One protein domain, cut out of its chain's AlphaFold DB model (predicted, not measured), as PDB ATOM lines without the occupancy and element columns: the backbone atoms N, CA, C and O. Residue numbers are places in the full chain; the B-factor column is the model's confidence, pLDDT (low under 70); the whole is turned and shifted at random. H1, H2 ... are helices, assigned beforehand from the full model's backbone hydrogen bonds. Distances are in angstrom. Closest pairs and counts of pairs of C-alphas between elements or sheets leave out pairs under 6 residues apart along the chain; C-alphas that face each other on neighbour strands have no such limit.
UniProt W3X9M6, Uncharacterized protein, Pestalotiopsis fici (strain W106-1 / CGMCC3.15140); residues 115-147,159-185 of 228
ATOM      1  N   GLU A 115     -32.252  24.240  33.629       68.19
ATOM      2  CA  GLU A 115     -31.372  24.216  32.442       68.19
ATOM      3  C   GLU A 115     -30.074  23.386  32.557       68.19
ATOM      4  O   GLU A 115     -29.334  23.268  31.582       68.19
ATOM      5  N   VAL A 116     -29.804  22.726  33.692       72.94
ATOM      6  CA  VAL A 116     -28.643  21.816  33.843       72.94
ATOM      7  C   VAL A 116     -28.922  20.423  33.255       72.94
ATOM      8  O   VAL A 116     -28.019  19.591  33.130       72.94
ATOM      9  N   LEU A 117     -30.173  20.146  32.879       73.50
ATOM     10  CA  LEU A 117     -30.575  18.850  32.349       73.50
ATOM     11  C   LEU A 117     -29.911  18.589  30.981       73.50
ATOM     12  O   LEU A 117     -30.044  19.414  30.076       73.50
ATOM     13  N   PRO A 118     -29.234  17.442  30.784       81.12
ATOM     14  CA  PRO A 118     -28.725  17.077  29.469       81.12
ATOM     15  C   PRO A 118     -29.879  16.896  28.476       81.12
ATOM     16  O   PRO A 118     -30.921  16.328  28.812       81.12
ATOM     17  N   ASP A 119     -29.670  17.340  27.236       81.12
ATOM     18  CA  ASP A 119     -30.645  17.177  26.158       81.12
ATOM     19  C   ASP A 119     -30.717  15.699  25.733       81.12
ATOM     20  O   ASP A 119     -29.928  15.219  24.922       81.12
ATOM     21  N   SER A 120     -31.620  14.944  26.363       87.19
ATOM     22  CA  SER A 120     -31.820  13.512  26.130       87.19
ATOM     23  C   SER A 120     -33.292  13.216  25.873       87.19
ATOM     24  O   SER A 120     -34.159  13.525  26.694       87.19
ATOM     25  N   ASP A 121     -33.584  12.556  24.754       89.88
ATOM     26  CA  ASP A 121     -34.956  12.192  24.388       89.88
ATOM     27  C   ASP A 121     -35.567  11.167  25.352       89.88
ATOM     28  O   ASP A 121     -36.768  11.211  25.621       89.88
ATOM     29  N   MET A 122     -34.740  10.303  25.952       90.06
ATOM     30  CA  MET A 122     -35.177   9.388  27.011       90.06
ATOM     31  C   MET A 122     -35.699  10.167  28.221       90.06
ATOM     32  O   MET A 122     -36.783   9.882  28.728       90.06
ATOM     33  N   LEU A 123     -34.947  11.179  28.659       90.38
ATOM     34  CA  LEU A 123     -35.330  12.029  29.782       90.38
ATOM     35  C   LEU A 123     -36.619  12.807  29.480       90.38
ATOM     36  O   LEU A 123     -37.533  12.807  30.305       90.38
ATOM     37  N   LYS A 124     -36.758  13.374  28.275       89.81
ATOM     38  CA  LYS A 124     -38.000  14.041  27.837       89.81
ATOM     39  C   LYS A 124     -39.204  13.096  27.860       89.81
ATOM     40  O   LYS A 124     -40.269  13.479  28.341       89.81
ATOM     41  N   ALA A 125     -39.040  11.864  27.374       91.56
ATOM     42  CA  ALA A 125     -40.109  10.866  27.360       91.56
ATOM     43  C   ALA A 125     -40.552  10.474  28.778       91.56
ATOM     44  O   ALA A 125     -41.749  10.416  29.063       91.56
ATOM     45  N   ILE A 126     -39.593  10.256  29.682       90.00
ATOM     46  CA  ILE A 126     -39.851   9.951  31.096       90.00
ATOM     47  C   ILE A 126     -40.577  11.113  31.775       90.00
ATOM     48  O   ILE A 126     -41.584  10.894  32.450       90.00
ATOM     49  N   HIS A 127     -40.090  12.340  31.577       88.88
ATOM     50  CA  HIS A 127     -40.707  13.540  32.133       88.88
ATOM     51  C   HIS A 127     -42.152  13.692  31.655       88.88
ATOM     52  O   HIS A 127     -43.059  13.844  32.472       88.88
ATOM     53  N   GLY A 128     -42.383  13.572  30.342       88.88
ATOM     54  CA  GLY A 128     -43.721  13.622  29.758       88.88
ATOM     55  C   GLY A 128     -44.643  12.554  30.347       88.88
ATOM     56  O   GLY A 128     -45.754  12.864  30.776       88.88
ATOM     57  N   TYR A 129     -44.170  11.309  30.455       89.62
ATOM     58  CA  TYR A 129     -44.935  10.228  31.078       89.62
ATOM     59  C   TYR A 129     -45.309  10.544  32.532       89.62
ATOM     60  O   TYR A 129     -46.475  10.418  32.910       89.62
ATOM     61  N   ALA A 130     -44.347  10.971  33.349       87.44
ATOM     62  CA  ALA A 130     -44.588  11.270  34.753       87.44
ATOM     63  C   ALA A 130     -45.525  12.471  34.938       87.44
ATOM     64  O   ALA A 130     -46.438  12.405  35.761       87.44
ATOM     65  N   ALA A 131     -45.365  13.529  34.139       84.25
ATOM     66  CA  ALA A 131     -46.259  14.683  34.134       84.25
ATOM     67  C   ALA A 131     -47.705  14.273  33.797       84.25
ATOM     68  O   ALA A 131     -48.654  14.669  34.482       84.25
ATOM     69  N   HIS A 132     -47.893  13.401  32.801       86.19
ATOM     70  CA  HIS A 132     -49.208  12.840  32.483       86.19
ATOM     71  C   HIS A 132     -49.753  11.938  33.597       86.19
ATOM     72  O   HIS A 132     -50.932  12.017  33.943       86.19
ATOM     73  N   PHE A 133     -48.910  11.103  34.203       85.88
ATOM     74  CA  PHE A 133     -49.312  10.219  35.294       85.88
ATOM     75  C   PHE A 133     -49.784  11.005  36.523       85.88
ATOM     76  O   PHE A 133     -50.857  10.730  37.068       85.88
ATOM     77  N   TYR A 134     -49.008  12.001  36.953       79.50
ATOM     78  CA  TYR A 134     -49.338  12.797  38.130       79.50
ATOM     79  C   TYR A 134     -50.494  13.766  37.881       79.50
ATOM     80  O   TYR A 134     -51.314  13.933  38.782       79.50
ATOM     81  N   SER A 135     -50.643  14.321  36.673       81.12
ATOM     82  CA  SER A 135     -51.830  15.122  36.327       81.12
ATOM     83  C   SER A 135     -53.112  14.280  36.370       81.12
ATOM     84  O   SER A 135     -54.077  14.661  37.035       81.12
ATOM     85  N   ALA A 136     -53.100  13.070  35.799       83.19
ATOM     86  CA  ALA A 136     -54.224  12.138  35.901       83.19
ATOM     87  C   ALA A 136     -54.517  11.720  37.357       83.19
ATOM     88  O   ALA A 136     -55.678  11.567  37.757       83.19
ATOM     89  N   LEU A 137     -53.475  11.546  38.177       79.25
ATOM     90  CA  LEU A 137     -53.627  11.228  39.594       79.25
ATOM     91  C   LEU A 137     -54.255  12.396  40.370       79.25
ATOM     92  O   LEU A 137     -55.173  12.151  41.162       79.25
ATOM     93  N   ALA A 138     -53.814  13.630  40.114       73.06
ATOM     94  CA  ALA A 138     -54.356  14.848  40.712       73.06
ATOM     95  C   ALA A 138     -55.845  15.019  40.371       73.06
ATOM     96  O   ALA A 138     -56.679  15.169  41.274       73.06
ATOM     97  N   ASP A 139     -56.215  14.838  39.102       70.88
ATOM     98  CA  ASP A 139     -57.610  14.857  38.652       70.88
ATOM     99  C   ASP A 139     -58.463  13.786  39.351       70.88
ATOM    100  O   ASP A 139     -59.609  14.030  39.751       70.88
ATOM    101  N   SER A 140     -57.900  12.592  39.564       67.81
ATOM    102  CA  SER A 140     -58.580  11.498  40.270       67.81
ATOM    103  C   SER A 140     -58.793  11.771  41.766       67.81
ATOM    104  O   SER A 140     -59.737  11.239  42.364       67.81
ATOM    105  N   SER A 141     -57.919  12.566  42.397       62.00
ATOM    106  CA  SER A 141     -58.086  12.999  43.789       62.00
ATOM    107  C   SER A 141     -59.129  14.104  43.914       62.00
ATOM    108  O   SER A 141     -60.045  13.972  44.724       62.00
ATOM    109  N   VAL A 142     -59.107  15.102  43.025       61.19
ATOM    110  CA  VAL A 142     -60.092  16.199  43.010       61.19
ATOM    111  C   VAL A 142     -61.519  15.674  42.802       61.19
ATOM    112  O   VAL A 142     -62.473  16.181  43.395       61.19
ATOM    113  N   ARG A 143     -61.699  14.618  41.997       57.00
ATOM    114  CA  ARG A 143     -63.015  13.975  41.818       57.00
ATOM    115  C   ARG A 143     -63.493  13.191  43.042       57.00
ATOM    116  O   ARG A 143     -64.703  13.075  43.225       57.00
ATOM    117  N   ARG A 144     -62.585  12.687  43.883       55.12
ATOM    118  CA  ARG A 144     -62.930  12.007  45.145       55.12
ATOM    119  C   ARG A 144     -63.302  12.992  46.254       55.12
ATOM    120  O   ARG A 144     -64.213  12.706  47.025       55.12
ATOM    121  N   ASP A 145     -62.713  14.184  46.253       54.28
ATOM    122  CA  ASP A 145     -62.987  15.219  47.259       54.28
ATOM    123  C   ASP A 145     -64.361  15.899  47.088       54.28
ATOM    124  O   ASP A 145     -64.882  16.511  48.023       54.28
ATOM    125  N   LYS A 146     -65.027  15.724  45.932       52.34
ATOM    126  CA  LYS A 146     -66.429  16.151  45.723       52.34
ATOM    127  C   LYS A 146     -67.452  15.329  46.523       52.34
ATOM    128  O   LYS A 146     -68.606  15.741  46.638       52.34
ATOM    129  N   HIS A 147     -67.056  14.199  47.113       48.12
ATOM    130  CA  HIS A 147     -67.855  13.438  48.077       48.12
ATOM    131  C   HIS A 147     -67.280  13.578  49.499       48.12
ATOM    132  O   HIS A 147     -66.850  12.618  50.125       48.12
ATOM    133  N   GLY A 159     -43.517  19.170  41.938       60.06
ATOM    134  CA  GLY A 159     -42.071  19.074  41.735       60.06
ATOM    135  C   GLY A 159     -41.430  17.703  42.006       60.06
ATOM    136  O   GLY A 159     -40.209  17.628  42.056       60.06
ATOM    137  N   SER A 160     -42.188  16.607  42.159       63.72
ATOM    138  CA  SER A 160     -41.638  15.265  42.476       63.72
ATOM    139  C   SER A 160     -40.705  14.684  41.394       63.72
ATOM    140  O   SER A 160     -40.124  13.617  41.593       63.72
ATOM    141  N   MET A 161     -40.599  15.340  40.235       77.81
ATOM    142  CA  MET A 161     -39.689  14.988  39.144       77.81
ATOM    143  C   MET A 161     -38.947  16.230  38.632       77.81
ATOM    144  O   MET A 161     -39.060  16.618  37.469       77.81
ATOM    145  N   ASP A 162     -38.215  16.875  39.537       79.44
ATOM    146  CA  ASP A 162     -37.248  17.919  39.206       79.44
ATOM    147  C   ASP A 162     -36.083  17.366  38.361       79.44
ATOM    148  O   ASP A 162     -35.923  16.154  38.182       79.44
ATOM    149  N   GLU A 163     -35.247  18.254  37.828       80.75
ATOM    150  CA  GLU A 163     -34.129  17.904  36.949       80.75
ATOM    151  C   GLU A 163     -33.195  16.873  37.601       80.75
ATOM    152  O   GLU A 163     -32.713  15.954  36.934       80.75
ATOM    153  N   THR A 164     -32.975  16.977  38.917       81.44
ATOM    154  CA  THR A 164     -32.103  16.053  39.652       81.44
ATOM    155  C   THR A 164     -32.709  14.656  39.773       81.44
ATOM    156  O   THR A 164     -32.018  13.667  39.493       81.44
ATOM    157  N   ALA A 165     -34.001  14.551  40.107       86.06
ATOM    158  CA  ALA A 165     -34.714  13.281  40.108       86.06
ATOM    159  C   ALA A 165     -34.758  12.663  38.706       86.06
ATOM    160  O   ALA A 165     -34.619  11.446  38.568       86.06
ATOM    161  N   LEU A 166     -34.894  13.488  37.666       87.75
ATOM    162  CA  LEU A 166     -34.943  13.033  36.283       87.75
ATOM    163  C   LEU A 166     -33.616  12.404  35.835       87.75
ATOM    164  O   LEU A 166     -33.613  11.311  35.267       87.75
ATOM    165  N   VAL A 167     -32.487  13.051  36.144       88.75
ATOM    166  CA  VAL A 167     -31.147  12.506  35.867       88.75
ATOM    167  C   VAL A 167     -30.922  11.210  36.637       88.75
ATOM    168  O   VAL A 167     -30.491  10.216  36.054       88.75
ATOM    169  N   ALA A 168     -31.243  11.192  37.934       89.75
ATOM    170  CA  ALA A 168     -31.083  10.001  38.760       89.75
ATOM    171  C   ALA A 168     -31.916   8.826  38.222       89.75
ATOM    172  O   ALA A 168     -31.416   7.707  38.116       89.75
ATOM    173  N   PHE A 169     -33.165   9.083  37.833       90.19
ATOM    174  CA  PHE A 169     -34.039   8.070  37.258       90.19
ATOM    175  C   PHE A 169     -33.540   7.583  35.891       90.19
ATOM    176  O   PHE A 169     -33.565   6.380  35.636       90.19
ATOM    177  N   GLY A 170     -33.024   8.478  35.044       90.94
ATOM    178  CA  GLY A 170     -32.398   8.110  33.772       90.94
ATOM    179  C   GLY A 170     -31.213   7.157  33.949       90.94
ATOM    180  O   GLY A 170     -31.153   6.136  33.270       90.94
ATOM    181  N   ILE A 171     -30.325   7.435  34.911       91.94
ATOM    182  CA  ILE A 171     -29.182   6.561  35.235       91.94
ATOM    183  C   ILE A 171     -29.668   5.190  35.717       91.94
ATOM    184  O   ILE A 171     -29.174   4.160  35.265       91.94
ATOM    185  N   LEU A 172     -30.650   5.160  36.622       93.75
ATOM    186  CA  LEU A 172     -31.202   3.902  37.131       93.75
ATOM    187  C   LEU A 172     -31.844   3.071  36.020       93.75
ATOM    188  O   LEU A 172     -31.674   1.854  36.002       93.75
ATOM    189  N   LEU A 173     -32.572   3.713  35.103       92.06
ATOM    190  CA  LEU A 173     -33.211   3.032  33.984       92.06
ATOM    191  C   LEU A 173     -32.175   2.468  33.011       92.06
ATOM    192  O   LEU A 173     -32.330   1.338  32.556       92.06
ATOM    193  N   GLU A 174     -31.109   3.217  32.728       89.81
ATOM    194  CA  GLU A 174     -30.019   2.750  31.873       89.81
ATOM    195  C   GLU A 174     -29.295   1.549  32.490       89.81
ATOM    196  O   GLU A 174     -29.094   0.539  31.816       89.81
ATOM    197  N   GLU A 175     -28.946   1.611  33.777       92.06
ATOM    198  CA  GLU A 175     -28.285   0.495  34.461       92.06
ATOM    199  C   GLU A 175     -29.210  -0.726  34.579       92.06
ATOM    200  O   GLU A 175     -28.774  -1.850  34.337       92.06
ATOM    201  N   ALA A 176     -30.501  -0.526  34.864       90.94
ATOM    202  CA  ALA A 176     -31.483  -1.608  34.892       90.94
ATOM    203  C   ALA A 176     -31.679  -2.243  33.507       90.94
ATOM    204  O   ALA A 176     -31.766  -3.465  33.396       90.94
ATOM    205  N   ALA A 177     -31.715  -1.436  32.444       87.62
ATOM    206  CA  ALA A 177     -31.782  -1.929  31.075       87.62
ATOM    207  C   ALA A 177     -30.510  -2.700  30.706       87.62
ATOM    208  O   ALA A 177     -30.597  -3.779  30.126       87.62
ATOM    209  N   ARG A 178     -29.330  -2.198  31.088       87.00
ATOM    210  CA  ARG A 178     -28.044  -2.866  30.852       87.00
ATOM    211  C   ARG A 178     -27.949  -4.206  31.583       87.00
ATOM    212  O   ARG A 178     -27.436  -5.165  31.008       87.00
ATOM    213  N   ASP A 179     -28.450  -4.285  32.812       89.19
ATOM    214  CA  ASP A 179     -28.513  -5.534  33.575       89.19
ATOM    215  C   ASP A 179     -29.520  -6.518  32.953       89.19
ATOM    216  O   ASP A 179     -29.185  -7.674  32.697       89.19
ATOM    217  N   ALA A 180     -30.721  -6.040  32.603       88.38
ATOM    218  CA  ALA A 180     -31.780  -6.865  32.020       88.38
ATOM    219  C   ALA A 180     -31.438  -7.403  30.619       88.38
ATOM    220  O   ALA A 180     -31.716  -8.562  30.314       88.38
ATOM    221  N   LEU A 181     -30.842  -6.573  29.760       87.38
ATOM    222  CA  LEU A 181     -30.465  -6.934  28.390       87.38
ATOM    223  C   LEU A 181     -29.093  -7.645  28.335       87.38
ATOM    224  O   LEU A 181     -28.769  -8.332  27.363       87.38
ATOM    225  N   GLY A 182     -28.276  -7.509  29.382       82.94
ATOM    226  CA  GLY A 182     -26.947  -8.101  29.494       82.94
ATOM    227  C   GLY A 182     -25.909  -7.517  28.523       82.94
ATOM    228  O   GLY A 182     -26.156  -6.595  27.750       82.94
ATOM    229  N   LYS A 183     -24.698  -8.097  28.512       78.94
ATOM    230  CA  LYS A 183     -23.543  -7.610  27.715       78.94
ATOM    231  C   LYS A 183     -23.758  -7.596  26.194       78.94
ATOM    232  O   LYS A 183     -22.971  -6.986  25.481       78.94
ATOM    233  N   LYS A 184     -24.763  -8.322  25.698       74.44
ATOM    234  CA  LYS A 184     -25.132  -8.405  24.273       74.44
ATOM    235  C   LYS A 184     -26.506  -7.786  23.996       74.44
ATOM    236  O   LYS A 184     -27.084  -8.037  22.945       74.44
ATOM    237  N   GLY A 185     -27.009  -6.992  24.937       73.50
ATOM    238  CA  GLY A 185     -28.321  -6.360  24.885       73.50
ATOM    239  C   GLY A 185     -28.574  -5.470  23.676       73.50
ATOM    240  O   GLY A 185     -29.705  -5.359  23.220       73.50
TER     241      GLY A 185
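Overview. This is residues 115 to 147 and 159 to 185 of the 228 residues of an uncharacterized protein of Pestalotiopsis fici (strain W106-1 / CGMCC3.15140) (UniProt W3X9M6). The long helix H1 and the shorter H2 meet as an open L: residues 122 to 127 of H1 pack on residues 166 to 170 of H2, and residues 135 to 147 stick out as a free arm. Residues 178 to 184, of which 178 to 181 belong to H2, stand free too. The printed part has 60 residues with two named helices, H1 then H2, and no named strand; its class is all helix. It is flat, spanning 53 by 29 by 15 A, and only just loose, close to extended, with a radius of gyration of the C-alphas of 15.5 A.

Along the chain. H1, residues 121 to 145, measures 36.3 A from C-alpha 121 at (-34.956, 12.192, 24.388) to C-alpha 145. H2, residues 163 to 181, measures 26.5 A and ends with C-alpha 181 at (-30.465, -6.934, 28.390).

Arrangement. H1 and H2 touch; their closest C-alphas, of Leu 123 and Gly 170, are 6.3 A apart. They run opposite ways at a steep tilt of 68 degrees, only just short of about perpendicular. Every O i to N i+4 pair is within hydrogen-bond range in H2, and 20 of 21 in H1.

Size, cuts and confidence. The farthest C-alphas, of His 147 and Lys 184, are 53.6 A apart. Residues 148 to 158 are not printed; C-alphas 147 and 159 are 27.1 A apart across this cut. The pLDDT is under 70 at residues 115, 140 to 147 and 159 to 160.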